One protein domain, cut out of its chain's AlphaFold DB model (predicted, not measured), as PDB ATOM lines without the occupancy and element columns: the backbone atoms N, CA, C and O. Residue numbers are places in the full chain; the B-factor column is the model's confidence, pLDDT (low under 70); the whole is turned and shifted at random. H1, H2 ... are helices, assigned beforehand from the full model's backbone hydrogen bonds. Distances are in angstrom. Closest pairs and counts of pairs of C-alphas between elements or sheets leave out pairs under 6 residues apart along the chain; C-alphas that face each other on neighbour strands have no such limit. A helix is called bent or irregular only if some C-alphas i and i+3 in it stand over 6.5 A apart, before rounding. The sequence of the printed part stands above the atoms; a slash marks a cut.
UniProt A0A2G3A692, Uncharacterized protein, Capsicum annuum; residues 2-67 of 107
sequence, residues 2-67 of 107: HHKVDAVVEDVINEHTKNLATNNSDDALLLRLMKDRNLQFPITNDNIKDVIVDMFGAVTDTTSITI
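AT A GLANCE: This is residues 2 to 67 of the 107 residues of an uncharacterized protein of Capsicum annuum (UniProt A0A2G3A692). Two long helices, H1 and H3, cross steeply, with residues 6 to 10 of H1 against residues 49 to 53 of H3, and a short helix, H2, sits near Thr 17 of H1 and Ile 48 of H3. Past the crossing the rest of H3, residues 54 to 67, sticks out as a free arm, and at the other end of the long axis residues 36 to 41, in the link from H2 to H3, stick out as a loop. The printed part has 66 residues with three named helices, in the order H1, H2, H3, and no named strand; the class is all helix. The whole is loose, with a radius of gyration of the C-alphas of 13.6 A, and only just elongated, spanning 42 by 27 by 21 A.

IN THESE COORDINATES: H1 takes residues 2 to 18, His 2 to Lys 18, and measures 24.3 A from first to last C-alpha. It begins at C-alpha 2, at (21.363, -25.799, 9.483), and ends at C-alpha 18, at (38.197, -19.123, 25.647). After a short link of 8 residues comes H2, residues 27 to 35, Asp 27 to Lys 35, which is 13.1 A long. A short link of 9 residues then leads to H3, residues 45 to 67, Asn 45 to Ile 67. H3 is the longest helix, with 23 residues and 32.8 A from first to last C-alpha, and its C-alpha 67 is at (18.105, -1.524, 2.931). H3 is neither bent nor irregular, but only just: C-alphas 58 and 61 are 6.1 A apart.

HOW THE PARTS SIT: H1 touches both other helices, each with a part of its length alone. H1 and H2 only just touch, with 3 pairs of C-alphas within 8 A. H1 touches H2 with residues 16 to 17 alone, and the closest C-alphas of the two helices are those of Thr 17 and Leu 31, 7.1 A apart. The lines of H1 and H2 are about perpendicular, at 85 degrees. H1 touches H3 with residues 6 to 10 alone, and H3 touches H1 with residues 49 to 53 alone. The closest C-alphas of H1 and H3 are those of Val 9 and Lys 49, 6.5 A apart. H1 and H3 run opposite ways at a steep tilt of 67 degrees. H2 and H3 are close but not clearly touching, and their closest C-alphas are those of Leu 30 and Ile 48, 7.0 A apart. H2 and H3 run opposite ways at a shallow tilt of 22 degrees. In H1 every O i to N i+4 pair is within hydrogen-bond range, while in H2 4 of 5 such pairs are and in H3 16 of 19.

THE WHOLE: The two C-alphas farthest apart are those of Asn 38 and Ile 67, at 43.7 A. These two residues belong to the two stretches that stand free, residues 36 to 41 and residues 54 to 67. Without these stretches the body has 46 residues, spans 30 by 21 by 13 A, and has a radius of gyration of 10.4 A. The first and last printed C-alphas, those of His 2 and Ile 67, are 25.4 A apart. The printed part runs from residue 2 to residue 67 of a full chain of 107 residues and has no cut. No link between the helices is long. The mean pLDDT of the printed part is 80.7; it is under 70 at residues 21 to 28, of which 27 to 28 belong to H2, and at residue 2. The mean pLDDT is 85 for H1, 75 for H2 and 85 for H3.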
ATOM      1  N   HIS A   2      21.094 -25.736   8.035       69.88
ATOM      2  CA  HIS A   2      21.363 -25.799   9.483       69.88
ATOM      3  C   HIS A   2      22.797 -26.185   9.887       69.88
ATOM      4  O   HIS A   2      23.359 -25.522  10.742       69.88
ATOM      5  N   HIS A   3      23.448 -27.148   9.221       78.75
ATOM      6  CA  HIS A   3      24.801 -27.581   9.619       78.75
ATOM      7  C   HIS A   3      25.899 -26.517   9.480       78.75
ATOM      8  O   HIS A   3      26.877 -26.558  10.214       78.75
ATOM      9  N   LYS A   4      25.769 -25.579   8.532       83.81
ATOM     10  CA  LYS A   4      26.764 -24.506   8.370       83.81
ATOM     11  C   LYS A   4      26.577 -23.415   9.417       83.81
ATOM     12  O   LYS A   4      27.559 -22.938   9.961       83.81
ATOM     13  N   VAL A   5      25.324 -23.040   9.682       84.25
ATOM     14  CA  VAL A   5      24.987 -22.059  10.722       84.25
ATOM     15  C   VAL A   5      25.386 -22.601  12.090       84.25
ATOM     16  O   VAL A   5      26.062 -21.905  12.833       84.25
ATOM     17  N   ASP A   6      25.065 -23.863  12.372       87.56
ATOM     18  CA  ASP A   6      25.458 -24.537  13.611       87.56
ATOM     19  C   ASP A   6      26.982 -24.550  13.805       87.56
ATOM     20  O   ASP A   6      27.458 -24.169  14.868       87.56
ATOM     21  N   ALA A   7      27.757 -24.888  12.765       90.62
ATOM     22  CA  ALA A   7      29.219 -24.865  12.832       90.62
ATOM     23  C   ALA A   7      29.780 -23.459  13.114       90.62
ATOM     24  O   ALA A   7      30.679 -23.308  13.931       90.62
ATOM     25  N   VAL A   8      29.223 -22.424  12.478       89.62
ATOM     26  CA  VAL A   8      29.652 -21.035  12.700       89.62
ATOM     27  C   VAL A   8      29.321 -20.571  14.118       89.62
ATOM     28  O   VAL A   8      30.165 -19.977  14.780       89.62
ATOM     29  N   VAL A   9      28.109 -20.848  14.604       88.31
ATOM     30  CA  VAL A   9      27.702 -20.462  15.963       88.31
ATOM     31  C   VAL A   9      28.523 -21.224  17.006       88.31
ATOM     32  O   VAL A   9      28.954 -20.634  17.993       88.31
ATOM     33  N   GLU A  10      28.808 -22.505  16.769       90.19
ATOM     34  CA  GLU A  10      29.699 -23.310  17.609       90.19
ATOM     35  C   GLU A  10      31.116 -22.719  17.673       90.19
ATOM     36  O   GLU A  10      31.682 -22.596  18.762       90.19
ATOM     37  N   ASP A  11      31.687 -22.301  16.542       90.19
ATOM     38  CA  ASP A  11      33.007 -21.662  16.503       90.19
ATOM     39  C   ASP A  11      33.026 -20.353  17.313       90.19
ATOM     40  O   ASP A  11      33.930 -20.141  18.128       90.19
ATOM     41  N   VAL A  12      31.987 -19.520  17.171       85.81
ATOM     42  CA  VAL A  12      31.826 -18.263  17.923       85.81
ATOM     43  C   VAL A  12      31.703 -18.521  19.426       85.81
ATOM     44  O   VAL A  12      32.368 -17.849  20.221       85.81
ATOM     45  N   ILE A  13      30.898 -19.505  19.839       85.50
ATOM     46  CA  ILE A  13      30.749 -19.892  21.251       85.50
ATOM     47  C   ILE A  13      32.090 -20.365  21.819       85.50
ATOM     48  O   ILE A  13      32.465 -19.984  22.934       85.50
ATOM     49  N   ASN A  14      32.838 -21.171  21.064       87.69
ATOM     50  CA  ASN A  14      34.134 -21.692  21.487       87.69
ATOM     51  C   ASN A  14      35.190 -20.590  21.626       87.69
ATOM     52  O   ASN A  14      35.980 -20.607  22.575       87.69
ATOM     53  N   GLU A  15      35.198 -19.615  20.720       85.50
ATOM     54  CA  GLU A  15      36.052 -18.431  20.810       85.50
ATOM     55  C   GLU A  15      35.725 -17.592  22.054       85.50
ATOM     56  O   GLU A  15      36.604 -17.322  22.879       85.50
ATOM     57  N   HIS A  16      34.450 -17.256  22.258       81.25
ATOM     58  CA  HIS A  16      34.020 -16.458  23.407       81.25
ATOM     59  C   HIS A  16      34.250 -17.189  24.731       81.25
ATOM     60  O   HIS A  16      34.673 -16.575  25.711       81.25
ATOM     61  N   THR A  17      34.079 -18.514  24.758       80.00
ATOM     62  CA  THR A  17      34.351 -19.341  25.942       80.00
ATOM     63  C   THR A  17      35.824 -19.307  26.347       80.00
ATOM     64  O   THR A  17      36.122 -19.267  27.544       80.00
ATOM     65  N   LYS A  18      36.754 -19.280  25.381       81.69
ATOM     66  CA  LYS A  18      38.197 -19.123  25.647       81.69
ATOM     67  C   LYS A  18      38.528 -17.734  26.197       81.69
ATOM     68  O   LYS A  18      39.383 -17.616  27.070       81.69
ATOM     69  N   ASN A  19      37.804 -16.710  25.750       75.50
ATOM     70  CA  ASN A  19      38.044 -15.307  26.097       75.50
ATOM     71  C   ASN A  19      37.245 -14.815  27.327       75.50
ATOM     72  O   ASN A  19      37.301 -13.638  27.683       75.50
ATOM     73  N   LEU A  20      36.517 -15.701  28.018       70.06
ATOM     74  CA  LEU A  20      35.675 -15.365  29.181       70.06
ATOM     75  C   LEU A  20      36.434 -14.753  30.369       70.06
ATOM     76  O   LEU A  20      35.814 -14.103  31.208       70.06
ATOM     77  N   ALA A  21      37.748 -14.966  30.474       61.56
ATOM     78  CA  ALA A  21      38.556 -14.409  31.560       61.56
ATOM     79  C   ALA A  21      38.870 -12.912  31.377       61.56
ATOM     80  O   ALA A  21      39.263 -12.255  32.339       61.56
ATOM     81  N   THR A  22      38.704 -12.370  30.164       62.50
ATOM     82  CA  THR A  22      39.147 -11.015  29.797       62.50
ATOM     83  C   THR A  22      38.019 -10.084  29.351       62.50
ATOM     84  O   THR A  22      38.257  -8.885  29.242       62.50
ATOM     85  N   ASN A  23      36.799 -10.591  29.127       59.50
ATOM     86  CA  ASN A  23      35.698  -9.825  28.532       59.50
ATOM     87  C   ASN A  23      34.458  -9.700  29.442       59.50
ATOM     88  O   ASN A  23      33.974 -10.670  30.031       59.50
ATOM     89  N   ASN A  24      33.921  -8.477  29.509       59.09
ATOM     90  CA  ASN A  24      32.686  -8.097  30.208       59.09
ATOM     91  C   ASN A  24      31.537  -7.769  29.228       59.09
ATOM     92  O   ASN A  24      30.718  -6.907  29.526       59.09
ATOM     93  N   SER A  25      31.499  -8.404  28.052       62.19
ATOM     94  CA  SER A  25      30.447  -8.191  27.046       62.19
ATOM     95  C   SER A  25      29.147  -8.933  27.379       62.19
ATOM     96  O   SER A  25      29.145  -9.869  28.181       62.19
ATOM     97  N   ASP A  26      28.047  -8.551  26.730       59.44
ATOM     98  CA  ASP A  26      26.739  -9.210  26.868       59.44
ATOM     99  C   ASP A  26      26.772 -10.684  26.412       59.44
ATOM    100  O   ASP A  26      26.105 -11.529  27.006       59.44
ATOM    101  N   ASP A  27      27.647 -11.051  25.467       60.22
ATOM    102  CA  ASP A  27      27.894 -12.454  25.080       60.22
ATOM    103  C   ASP A  27      28.483 -13.279  26.234       60.22
ATOM    104  O   ASP A  27      28.246 -14.485  26.366       60.22
ATOM    105  N   ALA A  28      29.211 -12.621  27.143       65.50
ATOM    106  CA  ALA A  28      29.677 -13.251  28.366       65.50
ATOM    107  C   ALA A  28      28.514 -13.555  29.322       65.50
ATOM    108  O   ALA A  28      28.661 -14.450  30.149       65.50
ATOM    109  N   LEU A  29      27.364 -12.873  29.234       74.81
ATOM    110  CA  LEU A  29      26.209 -13.118  30.104       74.81
ATOM    111  C   LEU A  29      25.581 -14.490  29.839       74.81
ATOM    112  O   LEU A  29      25.403 -15.252  30.788       74.81
ATOM    113  N   LEU A  30      25.301 -14.841  28.577       79.06
ATOM    114  CA  LEU A  30      24.733 -16.152  28.224       79.06
ATOM    115  C   LEU A  30      25.679 -17.293  28.621       79.06
ATOM    116  O   LEU A  30      25.259 -18.283  29.223       79.06
ATOM    117  N   LEU A  31      26.979 -17.117  28.380       78.94
ATOM    118  CA  LEU A  31      28.000 -18.087  28.776       78.94
ATOM    119  C   LEU A  31      28.190 -18.174  30.301       78.94
ATOM    120  O   LEU A  31      28.488 -19.249  30.827       78.94
ATOM    121  N   ARG A  32      28.015 -17.066  31.036       78.19
ATOM    122  CA  ARG A  32      28.016 -17.044  32.512       78.19
ATOM    123  C   ARG A  32      26.798 -17.775  33.069       78.19
ATOM    124  O   ARG A  32      26.966 -18.578  33.980       78.19
ATOM    125  N   LEU A  33      25.615 -17.556  32.490       80.38
ATOM    126  CA  LEU A  33      24.383 -18.262  32.853       80.38
ATOM    127  C   LEU A  33      24.496 -19.770  32.584       80.38
ATOM    128  O   LEU A  33      24.078 -20.564  33.418       80.38
ATOM    129  N   MET A  34      25.151 -20.181  31.494       81.31
ATOM    130  CA  MET A  34      25.449 -21.597  31.222       81.31
ATOM    131  C   MET A  34      26.284 -22.262  32.321       81.31
ATOM    132  O   MET A  34      26.124 -23.446  32.613       81.31
ATOM    133  N   LYS A  35      27.211 -21.510  32.924       79.38
ATOM    134  CA  LYS A  35      28.092 -22.002  33.989       79.38
ATOM    135  C   LYS A  35      27.449 -21.939  35.376       79.38
ATOM    136  O   LYS A  35      28.032 -22.477  36.323       79.38
ATOM    137  N   ASP A  36      26.285 -21.307  35.515       82.38
ATOM    138  CA  ASP A  36      25.590 -21.202  36.791       82.38
ATOM    139  C   ASP A  36      24.935 -22.536  37.166       82.38
ATOM    140  O   ASP A  36      23.999 -23.019  36.529       82.38
ATOM    141  N   ARG A  37      25.440 -23.142  38.243       75.44
ATOM    142  CA  ARG A  37      24.944 -24.423  38.760       75.44
ATOM    143  C   ARG A  37      23.753 -24.282  39.707       75.44
ATOM    144  O   ARG A  37      23.268 -25.298  40.193       75.44
ATOM    145  N   ASN A  38      23.300 -23.058  39.980       84.81
ATOM    146  CA  ASN A  38      22.148 -22.791  40.845       84.81
ATOM    147  C   ASN A  38      20.820 -22.743  40.078       84.81
ATOM    148  O   ASN A  38      19.760 -22.601  40.690       84.81
ATOM    149  N   LEU A  39      20.855 -22.853  38.748       82.56
ATOM    150  CA  LEU A  39      19.650 -22.916  37.930       82.56
ATOM    151  C   LEU A  39      18.911 -24.240  38.171       82.56
ATOM    152  O   LEU A  39      19.515 -25.310  38.183       82.56
ATOM    153  N   GLN A  40      17.582 -24.171  38.312       86.19
ATOM    154  CA  GLN A  40      16.731 -25.368  38.422       86.19
ATOM    155  C   GLN A  40      16.831 -26.266  37.179       86.19
ATOM    156  O   GLN A  40      16.702 -27.483  37.285       86.19
ATOM    157  N   PHE A  41      17.089 -25.660  36.018       83.69
ATOM    158  CA  PHE A  41      17.325 -26.343  34.753       83.69
ATOM    159  C   PHE A  41      18.656 -25.858  34.169       83.69
ATOM    160  O   PHE A  41      18.807 -24.651  33.961       83.69
ATOM    161  N   PRO A  42      19.623 -26.756  33.912       84.44
ATOM    162  CA  PRO A  42      20.878 -26.377  33.278       84.44
ATOM    163  C   PRO A  42      20.639 -25.827  31.870       84.44
ATOM    164  O   PRO A  42      19.923 -26.440  31.079       84.44
ATOM    165  N   ILE A  43      21.275 -24.703  31.546       86.62
ATOM    166  CA  ILE A  43      21.325 -24.190  30.175       86.62
ATOM    167  C   ILE A  43      22.367 -25.006  29.412       86.62
ATOM    168  O   ILE A  43      23.513 -25.134  29.847       86.62
ATOM    169  N   THR A  44      21.962 -25.573  28.281       87.69
ATOM    170  CA  THR A  44      22.839 -26.352  27.402       87.69
ATOM    171  C   THR A  44      23.385 -25.497  26.263       87.69
ATOM    172  O   THR A  44      22.849 -24.433  25.952       87.69
ATOM    173  N   ASN A  45      24.439 -25.987  25.612       85.38
ATOM    174  CA  ASN A  45      25.004 -25.350  24.425       85.38
ATOM    175  C   ASN A  45      23.958 -25.192  23.306       85.38
ATOM    176  O   ASN A  45      23.886 -24.143  22.677       85.38
ATOM    177  N   ASP A  46      23.086 -26.188  23.127       88.62
ATOM    178  CA  ASP A  46      22.004 -26.138  22.140       88.62
ATOM    179  C   ASP A  46      21.008 -25.013  22.454       88.62
ATOM    180  O   ASP A  46      20.598 -24.285  21.558       88.62
ATOM    181  N   ASN A  47      20.703 -24.770  23.736       88.44
ATOM    182  CA  ASN A  47      19.843 -23.646  24.117       88.44
ATOM    183  C   ASN A  47      20.466 -22.289  23.764       88.44
ATOM    184  O   ASN A  47      19.755 -21.378  23.355       88.44
ATOM    185  N   ILE A  48      21.784 -22.144  23.919       86.75
ATOM    186  CA  ILE A  48      22.490 -20.907  23.550       86.75
ATOM    187  C   ILE A  48      22.492 -20.731  22.036       86.75
ATOM    188  O   ILE A  48      22.220 -19.635  21.549       86.75
ATOM    189  N   LYS A  49      22.753 -21.808  21.290       87.88
ATOM    190  CA  LYS A  49      22.700 -21.796  19.827       87.88
ATOM    191  C   LYS A  49      21.332 -21.380  19.313       87.88
ATOM    192  O   LYS A  49      21.268 -20.513  18.449       87.88
ATOM    193  N   ASP A  50      20.266 -21.942  19.872       88.50
ATOM    194  CA  ASP A  50      18.898 -21.614  19.476       88.50
ATOM    195  C   ASP A  50      18.592 -20.130  19.703       88.50
ATOM    196  O   ASP A  50      18.066 -19.471  18.810       88.50
ATOM    197  N   VAL A  51      18.989 -19.573  20.853       86.88
ATOM    198  CA  VAL A  51      18.797 -18.144  21.161       86.88
ATOM    199  C   VAL A  51      19.589 -17.245  20.208       86.88
ATOM    200  O   VAL A  51      19.049 -16.257  19.715       86.88
ATOM    201  N   ILE A  52      20.850 -17.578  19.918       85.00
ATOM    202  CA  ILE A  52      21.679 -16.816  18.969       85.00
ATOM    203  C   ILE A  52      21.049 -16.861  17.571       85.00
ATOM    204  O   ILE A  52      20.909 -15.829  16.913       85.00
ATOM    205  N   VAL A  53      20.640 -18.044  17.114       87.31
ATOM    206  CA  VAL A  53      20.031 -18.217  15.792       87.31
ATOM    207  C   VAL A  53      18.696 -17.481  15.691       87.31
ATOM    208  O   VAL A  53      18.452 -16.845  14.669       87.31
ATOM    209  N   ASP A  54      17.859 -17.517  16.726       86.00
ATOM    210  CA  ASP A  54      16.578 -16.803  16.756       86.00
ATOM    211  C   ASP A  54      16.781 -15.280  16.702       86.00
ATOM    212  O   ASP A  54      16.205 -14.590  15.855       86.00
ATOM    213  N   MET A  55      17.694 -14.761  17.530       83.75
ATOM    214  CA  MET A  55      17.975 -13.329  17.624       83.75
ATOM    215  C   MET A  55      18.550 -12.756  16.321       83.75
ATOM    216  O   MET A  55      18.089 -11.715  15.848       83.75
ATOM    217  N   PHE A  56      19.541 -13.416  15.715       80.31
ATOM    218  CA  PHE A  56      20.183 -12.911  14.495       80.31
ATOM    219  C   PHE A  56      19.455 -13.319  13.209       80.31
ATOM    220  O   PHE A  56      19.493 -12.583  12.216       80.31
ATOM    221  N   GLY A  57      18.761 -14.459  13.211       81.00
ATOM    222  CA  GLY A  57      18.001 -14.945  12.062       81.00
ATOM    223  C   GLY A  57      16.857 -14.002  11.697       81.00
ATOM    224  O   GLY A  57      16.765 -13.569  10.549       81.00
ATOM    225  N   ALA A  58      16.045 -13.599  12.679       76.50
ATOM    226  CA  ALA A  58      14.908 -12.704  12.442       76.50
ATOM    227  C   ALA A  58      15.329 -11.296  11.969       76.50
ATOM    228  O   ALA A  58      14.648 -10.661  11.155       76.50
ATOM    229  N   VAL A  59      16.464 -10.796  12.464       75.25
ATOM    230  CA  VAL A  59      16.968  -9.456  12.123       75.25
ATOM    231  C   VAL A  59      17.529  -9.410  10.702       75.25
ATOM    232  O   VAL A  59      17.318  -8.431   9.987       75.25
ATOM    233  N   THR A  60      18.193 -10.477  10.253       79.31
ATOM    234  CA  THR A  60      18.875 -10.492   8.949       79.31
ATOM    235  C   THR A  60      17.905 -10.250   7.791       79.31
ATOM    236  O   THR A  60      18.152  -9.386   6.942       79.31
ATOM    237  N   ASP A  61      16.774 -10.954   7.781       79.38
ATOM    238  CA  ASP A  61      15.797 -10.848   6.696       79.38
ATOM    239  C   ASP A  61      15.150  -9.456   6.655       79.38
ATOM    240  O   ASP A  61      15.026  -8.837   5.595       79.38
ATOM    241  N   THR A  62      14.792  -8.908   7.818       83.38
ATOM    242  CA  THR A  62      14.094  -7.617   7.915       83.38
ATOM    243  C   THR A  62      14.998  -6.429   7.577       83.38
ATOM    244  O   THR A  62      14.591  -5.533   6.826       83.38
ATOM    245  N   THR A  63      16.242  -6.415   8.066       82.81
ATOM    246  CA  THR A  63      17.201  -5.345   7.756       82.81
ATOM    247  C   THR A  63      17.608  -5.372   6.282       82.81
ATOM    248  O   THR A  63      17.646  -4.317   5.647       82.81
ATOM    249  N   SER A  64      17.831  -6.557   5.699       84.00
ATOM    250  CA  SER A  64      18.188  -6.687   4.278       84.00
ATOM    251  C   SER A  64      17.096  -6.137   3.353       84.00
ATOM    252  O   SER A  64      17.376  -5.358   2.432       84.00
ATOM    253  N   ILE A  65      15.833  -6.468   3.641       89.69
ATOM    254  CA  ILE A  65      14.678  -5.946   2.900       89.69
ATOM    255  C   ILE A  65      14.597  -4.421   3.030       89.69
ATOM    256  O   ILE A  65      14.413  -3.727   2.029       89.69
ATOM    257  N   THR A  66      14.779  -3.891   4.242       90.19
ATOM    258  CA  THR A  66      14.708  -2.445   4.500       90.19
ATOM    259  C   THR A  66      15.762  -1.676   3.703       90.19
ATOM    260  O   THR A  66      15.430  -0.695   3.038       90.19
ATOM    261  N   ILE A  67      17.015  -2.145   3.699       91.06
ATOM    262  CA  ILE A  67      18.105  -1.524   2.931       91.06
ATOM    263  C   ILE A  67      17.811  -1.584   1.430       91.06
ATOM    264  O   ILE A  67      17.966  -0.587   0.725       91.06
TER     265      ILE A  67